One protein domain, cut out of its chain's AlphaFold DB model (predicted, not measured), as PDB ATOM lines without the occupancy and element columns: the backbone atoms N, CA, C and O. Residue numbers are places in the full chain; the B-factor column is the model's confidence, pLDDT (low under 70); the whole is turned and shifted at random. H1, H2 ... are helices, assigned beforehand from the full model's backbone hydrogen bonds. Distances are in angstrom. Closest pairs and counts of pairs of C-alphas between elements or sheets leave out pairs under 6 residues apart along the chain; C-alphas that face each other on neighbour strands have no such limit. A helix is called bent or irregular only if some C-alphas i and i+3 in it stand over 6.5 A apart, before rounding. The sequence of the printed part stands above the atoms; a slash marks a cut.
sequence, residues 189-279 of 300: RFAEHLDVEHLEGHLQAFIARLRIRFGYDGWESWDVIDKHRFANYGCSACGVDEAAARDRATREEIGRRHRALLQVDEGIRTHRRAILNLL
ATOM      1  N   ARG A 189     226.055 250.871 340.799       92.25
ATOM      2  CA  ARG A 189     225.922 252.157 341.509       92.25
ATOM      3  C   ARG A 189     224.511 252.730 341.414       92.25
ATOM      4  O   ARG A 189     224.025 253.290 342.386       92.25
ATOM      5  N   PHE A 190     223.847 252.571 340.270       94.06
ATOM      6  CA  PHE A 190     222.442 252.950 340.121       94.06
ATOM      7  C   PHE A 190     221.521 252.110 341.014       94.06
ATOM      8  O   PHE A 190     220.629 252.664 341.644       94.06
ATOM      9  N   ALA A 191     221.744 250.798 341.110       90.69
ATOM     10  CA  ALA A 191     220.966 249.939 341.998       90.69
ATOM     11  C   ALA A 191     221.187 250.284 343.479       90.69
ATOM     12  O   ALA A 191     220.228 250.367 344.232       90.69
ATOM     13  N   GLU A 192     222.435 250.536 343.885       90.12
ATOM     14  CA  GLU A 192     222.758 251.017 345.233       90.12
ATOM     15  C   GLU A 192     222.053 252.347 345.536       90.12
ATOM     16  O   GLU A 192     221.417 252.478 346.575       90.12
ATOM     17  N   HIS A 193     222.105 253.298 344.599       94.19
ATOM     18  CA  HIS A 193     221.390 254.568 344.702       94.19
ATOM     19  C   HIS A 193     219.873 254.371 344.829       94.19
ATOM     20  O   HIS A 193     219.252 254.992 345.685       94.19
ATOM     21  N   LEU A 194     219.278 253.495 344.011       92.56
ATOM     22  CA  LEU A 194     217.854 253.171 344.083       92.56
ATOM     23  C   LEU A 194     217.488 252.619 345.468       92.56
ATOM     24  O   LEU A 194     216.561 253.121 346.094       92.56
ATOM     25  N   ASP A 195     218.257 251.647 345.962       88.19
ATOM     26  CA  ASP A 195     218.032 250.985 347.252       88.19
ATOM     27  C   ASP A 195     218.178 251.925 348.463       88.19
ATOM     28  O   ASP A 195     217.555 251.679 349.494       88.19
ATOM     29  N   VAL A 196     219.030 252.953 348.380       89.25
ATOM     30  CA  VAL A 196     219.305 253.866 349.505       89.25
ATOM     31  C   VAL A 196     218.395 255.087 349.492       89.25
ATOM     32  O   VAL A 196     217.883 255.457 350.541       89.25
ATOM     33  N   GLU A 197     218.206 255.701 348.325       92.75
ATOM     34  CA  GLU A 197     217.563 257.016 348.213       92.75
ATOM     35  C   GLU A 197     216.072 256.931 347.879       92.75
ATOM     36  O   GLU A 197     215.349 257.896 348.094       92.75
ATOM     37  N   HIS A 198     215.609 255.806 347.317       91.88
ATOM     38  CA  HIS A 198     214.232 255.684 346.815       91.88
ATOM     39  C   HIS A 198     213.450 254.536 347.442       91.88
ATOM     40  O   HIS A 198     212.227 254.508 347.342       91.88
ATOM     41  N   LEU A 199     214.124 253.570 348.069       88.12
ATOM     42  CA  LEU A 199     213.466 252.464 348.754       88.12
ATOM     43  C   LEU A 199     213.515 252.702 350.258       88.12
ATOM     44  O   LEU A 199     214.571 252.608 350.875       88.12
ATOM     45  N   GLU A 200     212.360 252.963 350.861       83.62
ATOM     46  CA  GLU A 200     212.273 253.271 352.287       83.62
ATOM     47  C   GLU A 200     211.744 252.102 353.136       83.62
ATOM     48  O   GLU A 200     211.106 251.146 352.671       83.62
ATOM     49  N   GLY A 201     212.024 252.191 354.438       83.81
ATOM     50  CA  GLY A 201     211.386 251.397 355.484       83.81
ATOM     51  C   GLY A 201     211.638 249.892 355.384       83.81
ATOM     52  O   GLY A 201     212.758 249.397 355.524       83.81
ATOM     53  N   HIS A 202     210.555 249.137 355.201       82.00
ATOM     54  CA  HIS A 202     210.568 247.674 355.245       82.00
ATOM     55  C   HIS A 202     211.430 247.038 354.159       82.00
ATOM     56  O   HIS A 202     212.044 245.993 354.397       82.00
ATOM     57  N   LEU A 203     211.467 247.651 352.976       81.25
ATOM     58  CA  LEU A 203     212.171 247.085 351.838       81.25
ATOM     59  C   LEU A 203     213.680 247.184 352.009       81.25
ATOM     60  O   LEU A 203     214.386 246.192 351.850       81.25
ATOM     61  N   GLN A 204     214.156 248.360 352.411       83.12
ATOM     62  CA  GLN A 204     215.567 248.616 352.664       83.12
ATOM     63  C   GLN A 204     216.109 247.697 353.765       83.12
ATOM     64  O   GLN A 204     217.138 247.045 353.589       83.12
ATOM     65  N   ALA A 205     215.363 247.562 354.869       84.06
ATOM     66  CA  ALA A 205     215.683 246.642 355.959       84.06
ATOM     67  C   ALA A 205     215.775 245.180 355.485       84.06
ATOM     68  O   ALA A 205     216.674 244.437 355.890       84.06
ATOM     69  N   PHE A 206     214.857 244.763 354.610       80.25
ATOM     70  CA  PHE A 206     214.862 243.421 354.040       80.25
ATOM     71  C   PHE A 206     216.067 243.193 353.120       80.25
ATOM     72  O   PHE A 206     216.778 242.200 353.282       80.25
ATOM     73  N   ILE A 207     216.343 244.127 352.203       79.88
ATOM     74  CA  ILE A 207     217.493 244.065 351.292       79.88
ATOM     75  C   ILE A 207     218.795 244.007 352.088       79.88
ATOM     76  O   ILE A 207     219.610 243.119 351.843       79.88
ATOM     77  N   ALA A 208     218.975 244.881 353.083       83.62
ATOM     78  CA  ALA A 208     220.159 244.885 353.940       83.62
ATOM     79  C   ALA A 208     220.392 243.513 354.598       83.62
ATOM     80  O   ALA A 208     221.514 243.004 354.617       83.62
ATOM     81  N   ARG A 209     219.324 242.859 355.068       81.75
ATOM     82  CA  ARG A 209     219.415 241.531 355.683       81.75
ATOM     83  C   ARG A 209     219.728 240.423 354.679       81.75
ATOM     84  O   ARG A 209     220.495 239.519 355.009       81.75
ATOM     85  N   LEU A 210     219.182 240.490 353.462       79.81
ATOM     86  CA  LEU A 210     219.556 239.570 352.385       79.81
ATOM     87  C   LEU A 210     221.045 239.691 352.039       79.81
ATOM     88  O   LEU A 210     221.711 238.665 351.899       79.81
ATOM     89  N   ARG A 211     221.576 240.920 351.966       81.25
ATOM     90  CA  ARG A 211     223.005 241.168 351.718       81.25
ATOM     91  C   ARG A 211     223.873 240.524 352.800       81.25
ATOM     92  O   ARG A 211     224.769 239.754 352.474       81.25
ATOM     93  N   ILE A 212     223.541 240.737 354.079       84.31
ATOM     94  CA  ILE A 212     224.271 240.141 355.214       84.31
ATOM     95  C   ILE A 212     224.233 238.607 355.170       84.31
ATOM     96  O   ILE A 212     225.256 237.958 355.372       84.31
ATOM     97  N   ARG A 213     223.060 238.004 354.935       81.25
ATOM     98  CA  ARG A 213     222.884 236.546 355.060       81.25
ATOM     99  C   ARG A 213     223.503 235.760 353.913       81.25
ATOM    100  O   ARG A 213     223.971 234.646 354.131       81.25
ATOM    101  N   PHE A 214     223.447 236.299 352.704       80.56
ATOM    102  CA  PHE A 214     223.849 235.573 351.504       80.56
ATOM    103  C   PHE A 214     225.142 236.102 350.878       80.56
ATOM    104  O   PHE A 214     225.611 235.518 349.907       80.56
ATOM    105  N   GLY A 215     225.713 237.190 351.407       78.88
ATOM    106  CA  GLY A 215     226.870 237.848 350.800       78.88
ATOM    107  C   GLY A 215     226.563 238.392 349.403       78.88
ATOM    108  O   GLY A 215     227.457 238.483 348.570       78.88
ATOM    109  N   TYR A 216     225.290 238.689 349.115       73.81
ATOM    110  CA  TYR A 216     224.908 239.271 347.834       73.81
ATOM    111  C   TYR A 216     225.350 240.730 347.798       73.81
ATOM    112  O   TYR A 216     224.696 241.600 348.373       73.81
ATOM    113  N   ASP A 217     226.423 241.003 347.069       60.31
ATOM    114  CA  ASP A 217     226.826 242.357 346.712       60.31
ATOM    115  C   ASP A 217     225.960 242.849 345.540       60.31
ATOM    116  O   ASP A 217     226.357 242.820 344.375       60.31
ATOM    117  N   GLY A 218     224.729 243.283 345.834       58.34
ATOM    118  CA  GLY A 218     223.946 244.105 344.905       58.34
ATOM    119  C   GLY A 218     222.526 243.638 344.580       58.34
ATOM    120  O   GLY A 218     221.770 243.186 345.437       58.34
ATOM    121  N   TRP A 219     222.147 243.849 343.317       60.44
ATOM    122  CA  TRP A 219     220.781 243.870 342.770       60.44
ATOM    123  C   TRP A 219     220.160 242.495 342.476       60.44
ATOM    124  O   TRP A 219     219.051 242.415 341.946       60.44
ATOM    125  N   GLU A 220     220.859 241.407 342.796       64.38
ATOM    126  CA  GLU A 220     220.369 240.025 342.653       64.38
ATOM    127  C   GLU A 220     219.308 239.665 343.717       64.38
ATOM    128  O   GLU A 220     218.614 238.652 343.614       64.38
ATOM    129  N   SER A 221     219.115 240.542 344.708       62.03
ATOM    130  CA  SER A 221     218.150 240.416 345.807       62.03
ATOM    131  C   SER A 221     216.683 240.376 345.359       62.03
ATOM    132  O   SER A 221     215.842 239.812 346.059       62.03
ATOM    133  N   TRP A 222     216.342 240.926 344.192       71.81
ATOM    134  CA  TRP A 222     214.948 241.016 343.743       71.81
ATOM    135  C   TRP A 222     214.344 239.657 343.380       71.81
ATOM    136  O   TRP A 222     213.196 239.374 343.717       71.81
ATOM    137  N   ASP A 223     215.120 238.767 342.759       69.62
ATOM    138  CA  ASP A 223     214.673 237.391 342.509       69.62
ATOM    139  C   ASP A 223     214.494 236.619 343.827       69.62
ATOM    140  O   ASP A 223     213.567 235.817 343.988       69.62
ATOM    141  N   VAL A 224     215.358 236.923 344.802       69.31
ATOM    142  CA  VAL A 224     215.289 236.366 346.150       69.31
ATOM    143  C   VAL A 224     213.996 236.813 346.830       69.31
ATOM    144  O   VAL A 224     213.307 235.965 347.376       69.31
ATOM    145  N   ILE A 225     213.601 238.085 346.723       69.38
ATOM    146  CA  ILE A 225     212.339 238.610 347.276       69.38
ATOM    147  C   ILE A 225     211.113 237.790 346.840       69.38
ATOM    148  O   ILE A 225     210.227 237.526 347.657       69.38
ATOM    149  N   ASP A 226     211.044 237.356 345.580       68.62
ATOM    150  CA  ASP A 226     209.907 236.547 345.126       68.62
ATOM    151  C   ASP A 226     210.005 235.077 345.568       68.62
ATOM    152  O   ASP A 226     209.018 234.498 346.033       68.62
ATOM    153  N   LYS A 227     211.192 234.466 345.450       65.88
ATOM    154  CA  LYS A 227     211.415 233.046 345.789       65.88
ATOM    155  C   LYS A 227     211.361 232.782 347.289       65.88
ATOM    156  O   LYS A 227     210.871 231.744 347.742       65.88
ATOM    157  N   HIS A 228     211.885 233.713 348.066       60.03
ATOM    158  CA  HIS A 228     212.042 233.601 349.495       60.03
ATOM    159  C   HIS A 228     210.882 234.321 350.160       60.03
ATOM    160  O   HIS A 228     210.807 235.543 350.207       60.03
ATOM    161  N   ARG A 229     209.944 233.528 350.687       62.31
ATOM    162  CA  ARG A 229     208.843 234.035 351.510       62.31
ATOM    163  C   ARG A 229     209.454 234.941 352.583       62.31
ATOM    164  O   ARG A 229     210.165 234.431 353.444       62.31
ATOM    165  N   PHE A 230     209.164 236.247 352.536       61.34
ATOM    166  CA  PHE A 230     209.582 237.267 353.519       61.34
ATOM    167  C   PHE A 230     209.571 236.766 354.970       61.34
ATOM    168  O   PHE A 230     210.430 237.113 355.774       61.34
ATOM    169  N   ALA A 231     208.615 235.892 355.281       56.97
ATOM    170  CA  ALA A 231     208.440 235.265 356.577       56.97
ATOM    171  C   ALA A 231     209.638 234.471 357.116       56.97
ATOM    172  O   ALA A 231     209.714 234.261 358.320       56.97
ATOM    173  N   ASN A 232     210.561 234.034 356.261       65.94
ATOM    174  CA  ASN A 232     211.724 233.261 356.689       65.94
ATOM    175  C   ASN A 232     212.909 234.135 357.121       65.94
ATOM    176  O   ASN A 232     213.951 233.581 357.440       65.94
ATOM    177  N   TYR A 233     212.816 235.469 357.070       68.69
ATOM    178  CA  TYR A 233     214.014 236.304 357.237       68.69
ATOM    179  C   TYR A 233     213.934 237.326 358.352       68.69
ATOM    180  O   TYR A 233     214.949 237.946 358.638       68.69
ATOM    181  N   GLY A 234     212.795 237.469 359.026       72.06
ATOM    182  CA  GLY A 234     212.581 238.528 360.002       72.06
ATOM    183  C   GLY A 234     212.742 239.937 359.405       72.06
ATOM    184  O   GLY A 234     213.405 240.160 358.395       72.06
ATOM    185  N   CYS A 235     212.116 240.934 360.015       78.19
ATOM    186  CA  CYS A 235     212.204 242.313 359.547       78.19
ATOM    187  C   CYS A 235     212.648 243.212 360.688       78.19
ATOM    188  O   CYS A 235     211.920 243.364 361.667       78.19
ATOM    189  N   SER A 236     213.827 243.823 360.557       81.00
ATOM    190  CA  SER A 236     214.338 244.765 361.560       81.00
ATOM    191  C   SER A 236     213.478 246.025 361.669       81.00
ATOM    192  O   SER A 236     213.444 246.617 362.739       81.00
ATOM    193  N   ALA A 237     212.737 246.397 360.618       83.00
ATOM    194  CA  ALA A 237     211.883 247.584 360.635       83.00
ATOM    195  C   ALA A 237     210.631 247.434 361.526       83.00
ATOM    196  O   ALA A 237     210.295 248.372 362.238       83.00
ATOM    197  N   CYS A 238     209.955 246.272 361.549       82.38
ATOM    198  CA  CYS A 238     208.793 246.044 362.440       82.38
ATOM    199  C   CYS A 238     209.026 244.997 363.534       82.38
ATOM    200  O   CYS A 238     208.061 244.553 364.155       82.38
ATOM    201  N   GLY A 239     210.257 244.517 363.710       80.31
ATOM    202  CA  GLY A 239     210.601 243.523 364.730       80.31
ATOM    203  C   GLY A 239     209.940 242.150 364.563       80.31
ATOM    204  O   GLY A 239     209.905 241.380 365.517       80.31
ATOM    205  N   VAL A 240     209.398 241.812 363.383       78.12
ATOM    206  CA  VAL A 240     208.871 240.455 363.153       78.12
ATOM    207  C   VAL A 240     210.052 239.501 363.104       78.12
ATOM    208  O   VAL A 240     210.906 239.640 362.231       78.12
ATOM    209  N   ASP A 241     210.102 238.555 364.035       74.25
ATOM    210  CA  ASP A 241     211.166 237.559 364.123       74.25
ATOM    211  C   ASP A 241     210.818 236.284 363.330       74.25
ATOM    212  O   ASP A 241     209.665 235.851 363.280       74.25
ATOM    213  N   GLU A 242     211.841 235.661 362.739       65.69
ATOM    214  CA  GLU A 242     211.800 234.364 362.044       65.69
ATOM    215  C   GLU A 242     211.206 233.274 362.961       65.69
ATOM    216  O   GLU A 242     210.454 232.405 362.511       65.69
ATOM    217  N   ALA A 243     211.449 233.379 364.275       65.75
ATOM    218  CA  ALA A 243     210.936 232.462 365.292       65.75
ATOM    219  C   ALA A 243     209.406 232.503 365.480       65.75
ATOM    220  O   ALA A 243     208.823 231.507 365.921       65.75
ATOM    221  N   ALA A 244     208.746 233.617 365.138       63.34
ATOM    222  CA  ALA A 244     207.303 233.787 365.317       63.34
ATOM    223  C   ALA A 244     206.478 233.014 364.272       63.34
ATOM    224  O   ALA A 244     205.312 232.704 364.499       63.34
ATOM    225  N   ALA A 245     207.077 232.653 363.135       66.75
ATOM    226  CA  ALA A 245     206.379 232.047 362.008       66.75
ATOM    227  C   ALA A 245     206.611 230.526 361.948       66.75
ATOM    228  O   ALA A 245     207.195 230.002 360.992       66.75
ATOM    229  N   ARG A 246     206.205 229.794 362.994       74.44
ATOM    230  CA  ARG A 246     206.398 228.329 363.054       74.44
ATOM    231  C   ARG A 246     205.521 227.583 362.049       74.44
ATOM    232  O   ARG A 246     205.989 226.621 361.444       74.44
ATOM    233  N   ASP A 247     204.295 228.047 361.824       84.25
ATOM    234  CA  ASP A 247     203.355 227.442 360.882       84.25
ATOM    235  C   ASP A 247     203.265 228.200 359.544       84.25
ATOM    236  O   ASP A 247     203.660 229.362 359.395       84.25
ATOM    237  N   ARG A 248     202.741 227.508 358.527       81.56
ATOM    238  CA  ARG A 248     202.632 228.020 357.157       81.56
ATOM    239  C   ARG A 248     201.670 229.207 357.037       81.56
ATOM    240  O   ARG A 248     201.956 230.097 356.236       81.56
ATOM    241  N   ALA A 249     200.569 229.225 357.787       82.69
ATOM    242  CA  ALA A 249     199.559 230.276 357.691       82.69
ATOM    243  C   ALA A 249     200.103 231.596 358.249       82.69
ATOM    244  O   ALA A 249     200.019 232.622 357.575       82.69
ATOM    245  N   THR A 250     200.784 231.550 359.397       81.62
ATOM    246  CA  THR A 250     201.477 232.712 359.972       81.62
ATOM    247  C   THR A 250     202.547 233.252 359.020       81.62
ATOM    248  O   THR A 250     202.647 234.462 358.819       81.62
ATOM    249  N   ARG A 251     203.309 232.377 358.341       78.69
ATOM    250  CA  ARG A 251     204.269 232.806 357.304       78.69
ATOM    251  C   ARG A 251     203.593 233.492 356.121       78.69
ATOM    252  O   ARG A 251     204.101 234.484 355.601       78.69
ATOM    253  N   GLU A 252     202.478 232.950 355.649       78.88
ATOM    254  CA  GLU A 252     201.738 233.543 354.536       78.88
ATOM    255  C   GLU A 252     201.155 234.905 354.926       78.88
ATOM    256  O   GLU A 252     201.286 235.847 354.147       78.88
ATOM    257  N   GLU A 253     200.643 235.050 356.149       81.88
ATOM    258  CA  GLU A 253     200.135 236.320 356.666       81.88
ATOM    259  C   GLU A 253     201.232 237.370 356.846       81.88
ATOM    260  O   GLU A 253     201.112 238.483 356.339       81.88
ATOM    261  N   ILE A 254     202.358 237.006 357.463       77.75
ATOM    262  CA  ILE A 254     203.528 237.886 357.565       77.75
ATOM    263  C   ILE A 254     203.991 238.313 356.171       77.75
ATOM    264  O   ILE A 254     204.293 239.487 355.956       77.75
ATOM    265  N   GLY A 255     204.031 237.387 355.210       77.38
ATOM    266  CA  GLY A 255     204.390 237.688 353.828       77.38
ATOM    267  C   GLY A 255     203.391 238.615 353.129       77.38
ATOM    268  O   GLY A 255     203.814 239.468 352.352       77.38
ATOM    269  N   ARG A 256     202.085 238.476 353.397       78.44
ATOM    270  CA  ARG A 256     201.051 239.408 352.918       78.44
ATOM    271  C   ARG A 256     201.233 240.788 353.531       78.44
ATOM    272  O   ARG A 256     201.276 241.758 352.785       78.44
ATOM    273  N   ARG A 257     201.417 240.871 354.852       80.12
ATOM    274  CA  ARG A 257     201.623 242.138 355.561       80.12
ATOM    275  C   ARG A 257     202.868 242.860 355.068       80.12
ATOM    276  O   ARG A 257     202.791 244.038 354.764       80.12
ATOM    277  N   HIS A 258     203.993 242.161 354.921       77.25
ATOM    278  CA  HIS A 258     205.206 242.767 354.372       77.25
ATOM    279  C   HIS A 258     204.996 243.227 352.937       77.25
ATOM    280  O   HIS A 258     205.300 244.373 352.654       77.25
ATOM    281  N   ARG A 259     204.395 242.413 352.059       76.81
ATOM    282  CA  ARG A 259     204.042 242.874 350.705       76.81
ATOM    283  C   ARG A 259     203.140 244.107 350.708       76.81
ATOM    284  O   ARG A 259     203.346 244.984 349.886       76.81
ATOM    285  N   ALA A 260     202.193 244.195 351.638       78.25
ATOM    286  CA  ALA A 260     201.346 245.374 351.794       78.25
ATOM    287  C   ALA A 260     202.118 246.595 352.324       78.25
ATOM    288  O   ALA A 260     201.762 247.711 351.977       78.25
ATOM    289  N   LEU A 261     203.161 246.392 353.139       75.00
ATOM    290  CA  LEU A 261     204.064 247.443 353.631       75.00
ATOM    291  C   LEU A 261     205.098 247.877 352.591       75.00
ATOM    292  O   LEU A 261     205.631 248.975 352.690       75.00
ATOM    293  N   LEU A 262     205.341 247.059 351.567       72.62
ATOM    294  CA  LEU A 262     206.033 247.461 350.343       72.62
ATOM    295  C   LEU A 262     205.107 248.305 349.461       72.62
ATOM    296  O   LEU A 262     205.103 248.115 348.242       72.62
ATOM    297  N   GLN A 263     204.290 249.178 350.079       66.38
ATOM    298  CA  GLN A 263     203.402 250.084 349.364       66.38
ATOM    299  C   GLN A 263     204.217 250.716 348.258       66.38
ATOM    300  O   GLN A 263     205.295 251.264 348.483       66.38
ATOM    301  N   VAL A 264     203.736 250.497 347.044       68.50
ATOM    302  CA  VAL A 264     204.434 250.946 345.864       68.50
ATOM    303  C   VAL A 264     204.371 252.459 345.910       68.50
ATOM    304  O   VAL A 264     203.309 253.021 345.657       68.50
ATOM    305  N   ASP A 265     205.487 253.083 346.267       81.81
ATOM    306  CA  ASP A 265     205.649 254.519 346.139       81.81
ATOM    307  C   ASP A 265     205.238 254.920 344.714       81.81
ATOM    308  O   ASP A 265     205.697 254.336 343.721       81.81
ATOM    309  N   GLU A 266     204.297 255.858 344.611       88.31
ATOM    310  CA  GLU A 266     203.722 256.251 343.324       88.31
ATOM    311  C   GLU A 266     204.785 256.898 342.417       88.31
ATOM    312  O   GLU A 266     204.717 256.790 341.189       88.31
ATOM    313  N   GLY A 267     205.832 257.484 343.010       90.19
ATOM    314  CA  GLY A 267     207.024 257.938 342.304       90.19
ATOM    315  C   GLY A 267     207.748 256.776 341.626       90.19
ATOM    316  O   GLY A 267     207.944 256.796 340.407       90.19
ATOM    317  N   ILE A 268     208.059 255.699 342.354       92.56
ATOM    318  CA  ILE A 268     208.658 254.491 341.749       92.56
ATOM    319  C   ILE A 268     207.743 253.922 340.664       92.56
ATOM    320  O   ILE A 268     208.224 253.544 339.592       92.56
ATOM    321  N   ARG A 269     206.427 253.865 340.907       92.44
ATOM    322  CA  ARG A 269     205.455 253.357 339.928       92.44
ATOM    323  C   ARG A 269     205.488 254.150 338.629       92.44
ATOM    324  O   ARG A 269     205.556 253.539 337.561       92.44
ATOM    325  N   THR A 270     205.513 255.474 338.717       94.62
ATOM    326  CA  THR A 270     205.590 256.374 337.559       94.62
ATOM    327  C   THR A 270     206.866 256.134 336.744       94.62
ATOM    328  O   THR A 270     206.840 256.147 335.512       94.62
ATOM    329  N   HIS A 271     207.976 255.811 337.412       95.75
ATOM    330  CA  HIS A 271     209.280 255.600 336.776       95.75
ATOM    331  C   HIS A 271     209.636 254.132 336.493       95.75
ATOM    332  O   HIS A 271     210.701 253.851 335.936       95.75
ATOM    333  N   ARG A 272     208.756 253.173 336.805       94.88
ATOM    334  CA  ARG A 272     209.076 251.733 336.793       94.88
ATOM    335  C   ARG A 272     209.577 251.202 335.456       94.88
ATOM    336  O   ARG A 272     210.442 250.337 335.445       94.88
ATOM    337  N   ARG A 273     209.082 251.731 334.329       94.62
ATOM    338  CA  ARG A 273     209.535 251.349 332.977       94.62
ATOM    339  C   ARG A 273     210.975 251.794 332.722       94.62
ATOM    340  O   ARG A 273     211.789 251.019 332.229       94.62
ATOM    341  N   ALA A 274     211.310 253.023 333.109       94.88
ATOM    342  CA  ALA A 274     212.666 253.549 332.996       94.88
ATOM    343  C   ALA A 274     213.633 252.787 333.913       94.88
ATOM    344  O   ALA A 274     214.681 252.332 333.460       94.88
ATOM    345  N   ILE A 275     213.235 252.543 335.167       94.62
ATOM    346  CA  ILE A 275     214.014 251.726 336.111       94.62
ATOM    347  C   ILE A 275     214.222 250.324 335.539       94.62
ATOM    348  O   ILE A 275     215.347 249.834 335.518       94.62
ATOM    349  N   LEU A 276     213.176 249.700 334.994       91.38
ATOM    350  CA  LEU A 276     213.267 248.384 334.376       91.38
ATOM    351  C   LEU A 276     214.206 248.350 333.174       91.38
ATOM    352  O   LEU A 276     214.894 247.353 332.969       91.38
ATOM    353  N   ASN A 277     214.242 249.423 332.383       89.44
ATOM    354  CA  ASN A 277     215.143 249.586 331.244       89.44
ATOM    355  C   ASN A 277     216.598 249.821 331.653       89.44
ATOM    356  O   ASN A 277     217.481 249.611 330.826       89.44
ATOM    357  N   LEU A 278     216.866 250.178 332.908       91.50
ATOM    358  CA  LEU A 278     218.213 250.273 333.474       91.50
ATOM    359  C   LEU A 278     218.596 248.998 334.234       91.50
ATOM    360  O   LEU A 278     219.691 248.470 334.051       91.50
ATOM    361  N   LEU A 279     217.650 248.406 334.963       90.00
ATOM    362  CA  LEU A 279     217.861 247.321 335.917       90.00
ATOM    363  C   LEU A 279     216.807 246.209 335.710       90.00
ATOM    364  O   LEU A 279     215.743 246.249 336.324       90.00
TER     365      LEU A 279
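AT A GLANCE: This is residues 189 to 279 of the 300 residues of an uncharacterized protein of Lophiostoma macrostomum CBS 122681 (UniProt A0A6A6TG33). The longest helix, H4, runs from one end of the domain toward the first residues of H2; H2 and H3, set about perpendicular to each other, are nearest the middle, and H1 and H5 make the opposite end. A long link without a named element, residues 228 to 247, leads from H3 to H4, and residues 269 to 274 of H5 stick out. There are few contacts between the helices. The printed part has 91 residues with five named helices, H1 to H5 in order along the chain, and no named strand; its class is all helix. The whole is compact, with a radius of gyration of the C-alphas of 13.5 A and spans of 39 by 28 by 21 A.

IN THESE COORDINATES: Find C-alpha 248 at (202.632, 228.020, 357.157); from there H4 runs 19.8 A through residues 248 to 261. Look next at H2, residues 202 to 214, 18.4 A long, and then at H3, residues 221 to 227, 10.0 A long. H1, residues 189 to 197, begins at C-alpha 189 at (225.922, 252.157, 341.509) and is 11.8 A long. H5, residues 266 to 278, runs 18.5 A to C-alpha 278 at (218.213, 250.273, 333.474); it is irregular, with C-alphas 270 and 273 lying 7.9 A apart.

HOW THE PARTS SIT: Start at the last residue of H4: the closest C-alphas of H4 and H2, those of Leu 261 and His 202, are 6.7 A apart, and the two helices are close but not clearly touching, at a steep tilt of 57 degrees, opposite ways. H2, with residues 207 to 211 alone, only just touches H3, with 3 pairs of C-alphas within 8 A; the closest, those of Ile 207 and Ser 221, are 6.6 A apart. Their lines stand about perpendicular, at 86 degrees. H1 and H2 are close but not clearly touching, their closest C-alphas being those of Asp 195 and Gln 204 at 6.4 A, with a steep tilt of 48 degrees, opposite ways. H1 and H5 are near each other, with 6 pairs of C-alphas within 10 A. H4 is apart from H1, H3 and H5. In H1, H2, H3 and H4 every O i to N i+4 pair is within hydrogen-bond range; in H5, 7 of 9 are.

THE WHOLE: The two C-alphas farthest apart, those of Arg 246 and Ala 274, are 39.7 A from each other. The printed part has no cut. The link from H3 to H4 is long, 20 residues; those from H1 to H2 and from H4 to H5 are tight, and that from H2 to H3 is short. The mean pLDDT of the printed part is 79.4; look for values under 70 at residues 217 to 221, 223 to 233, 242 to 245 and 263 to 264.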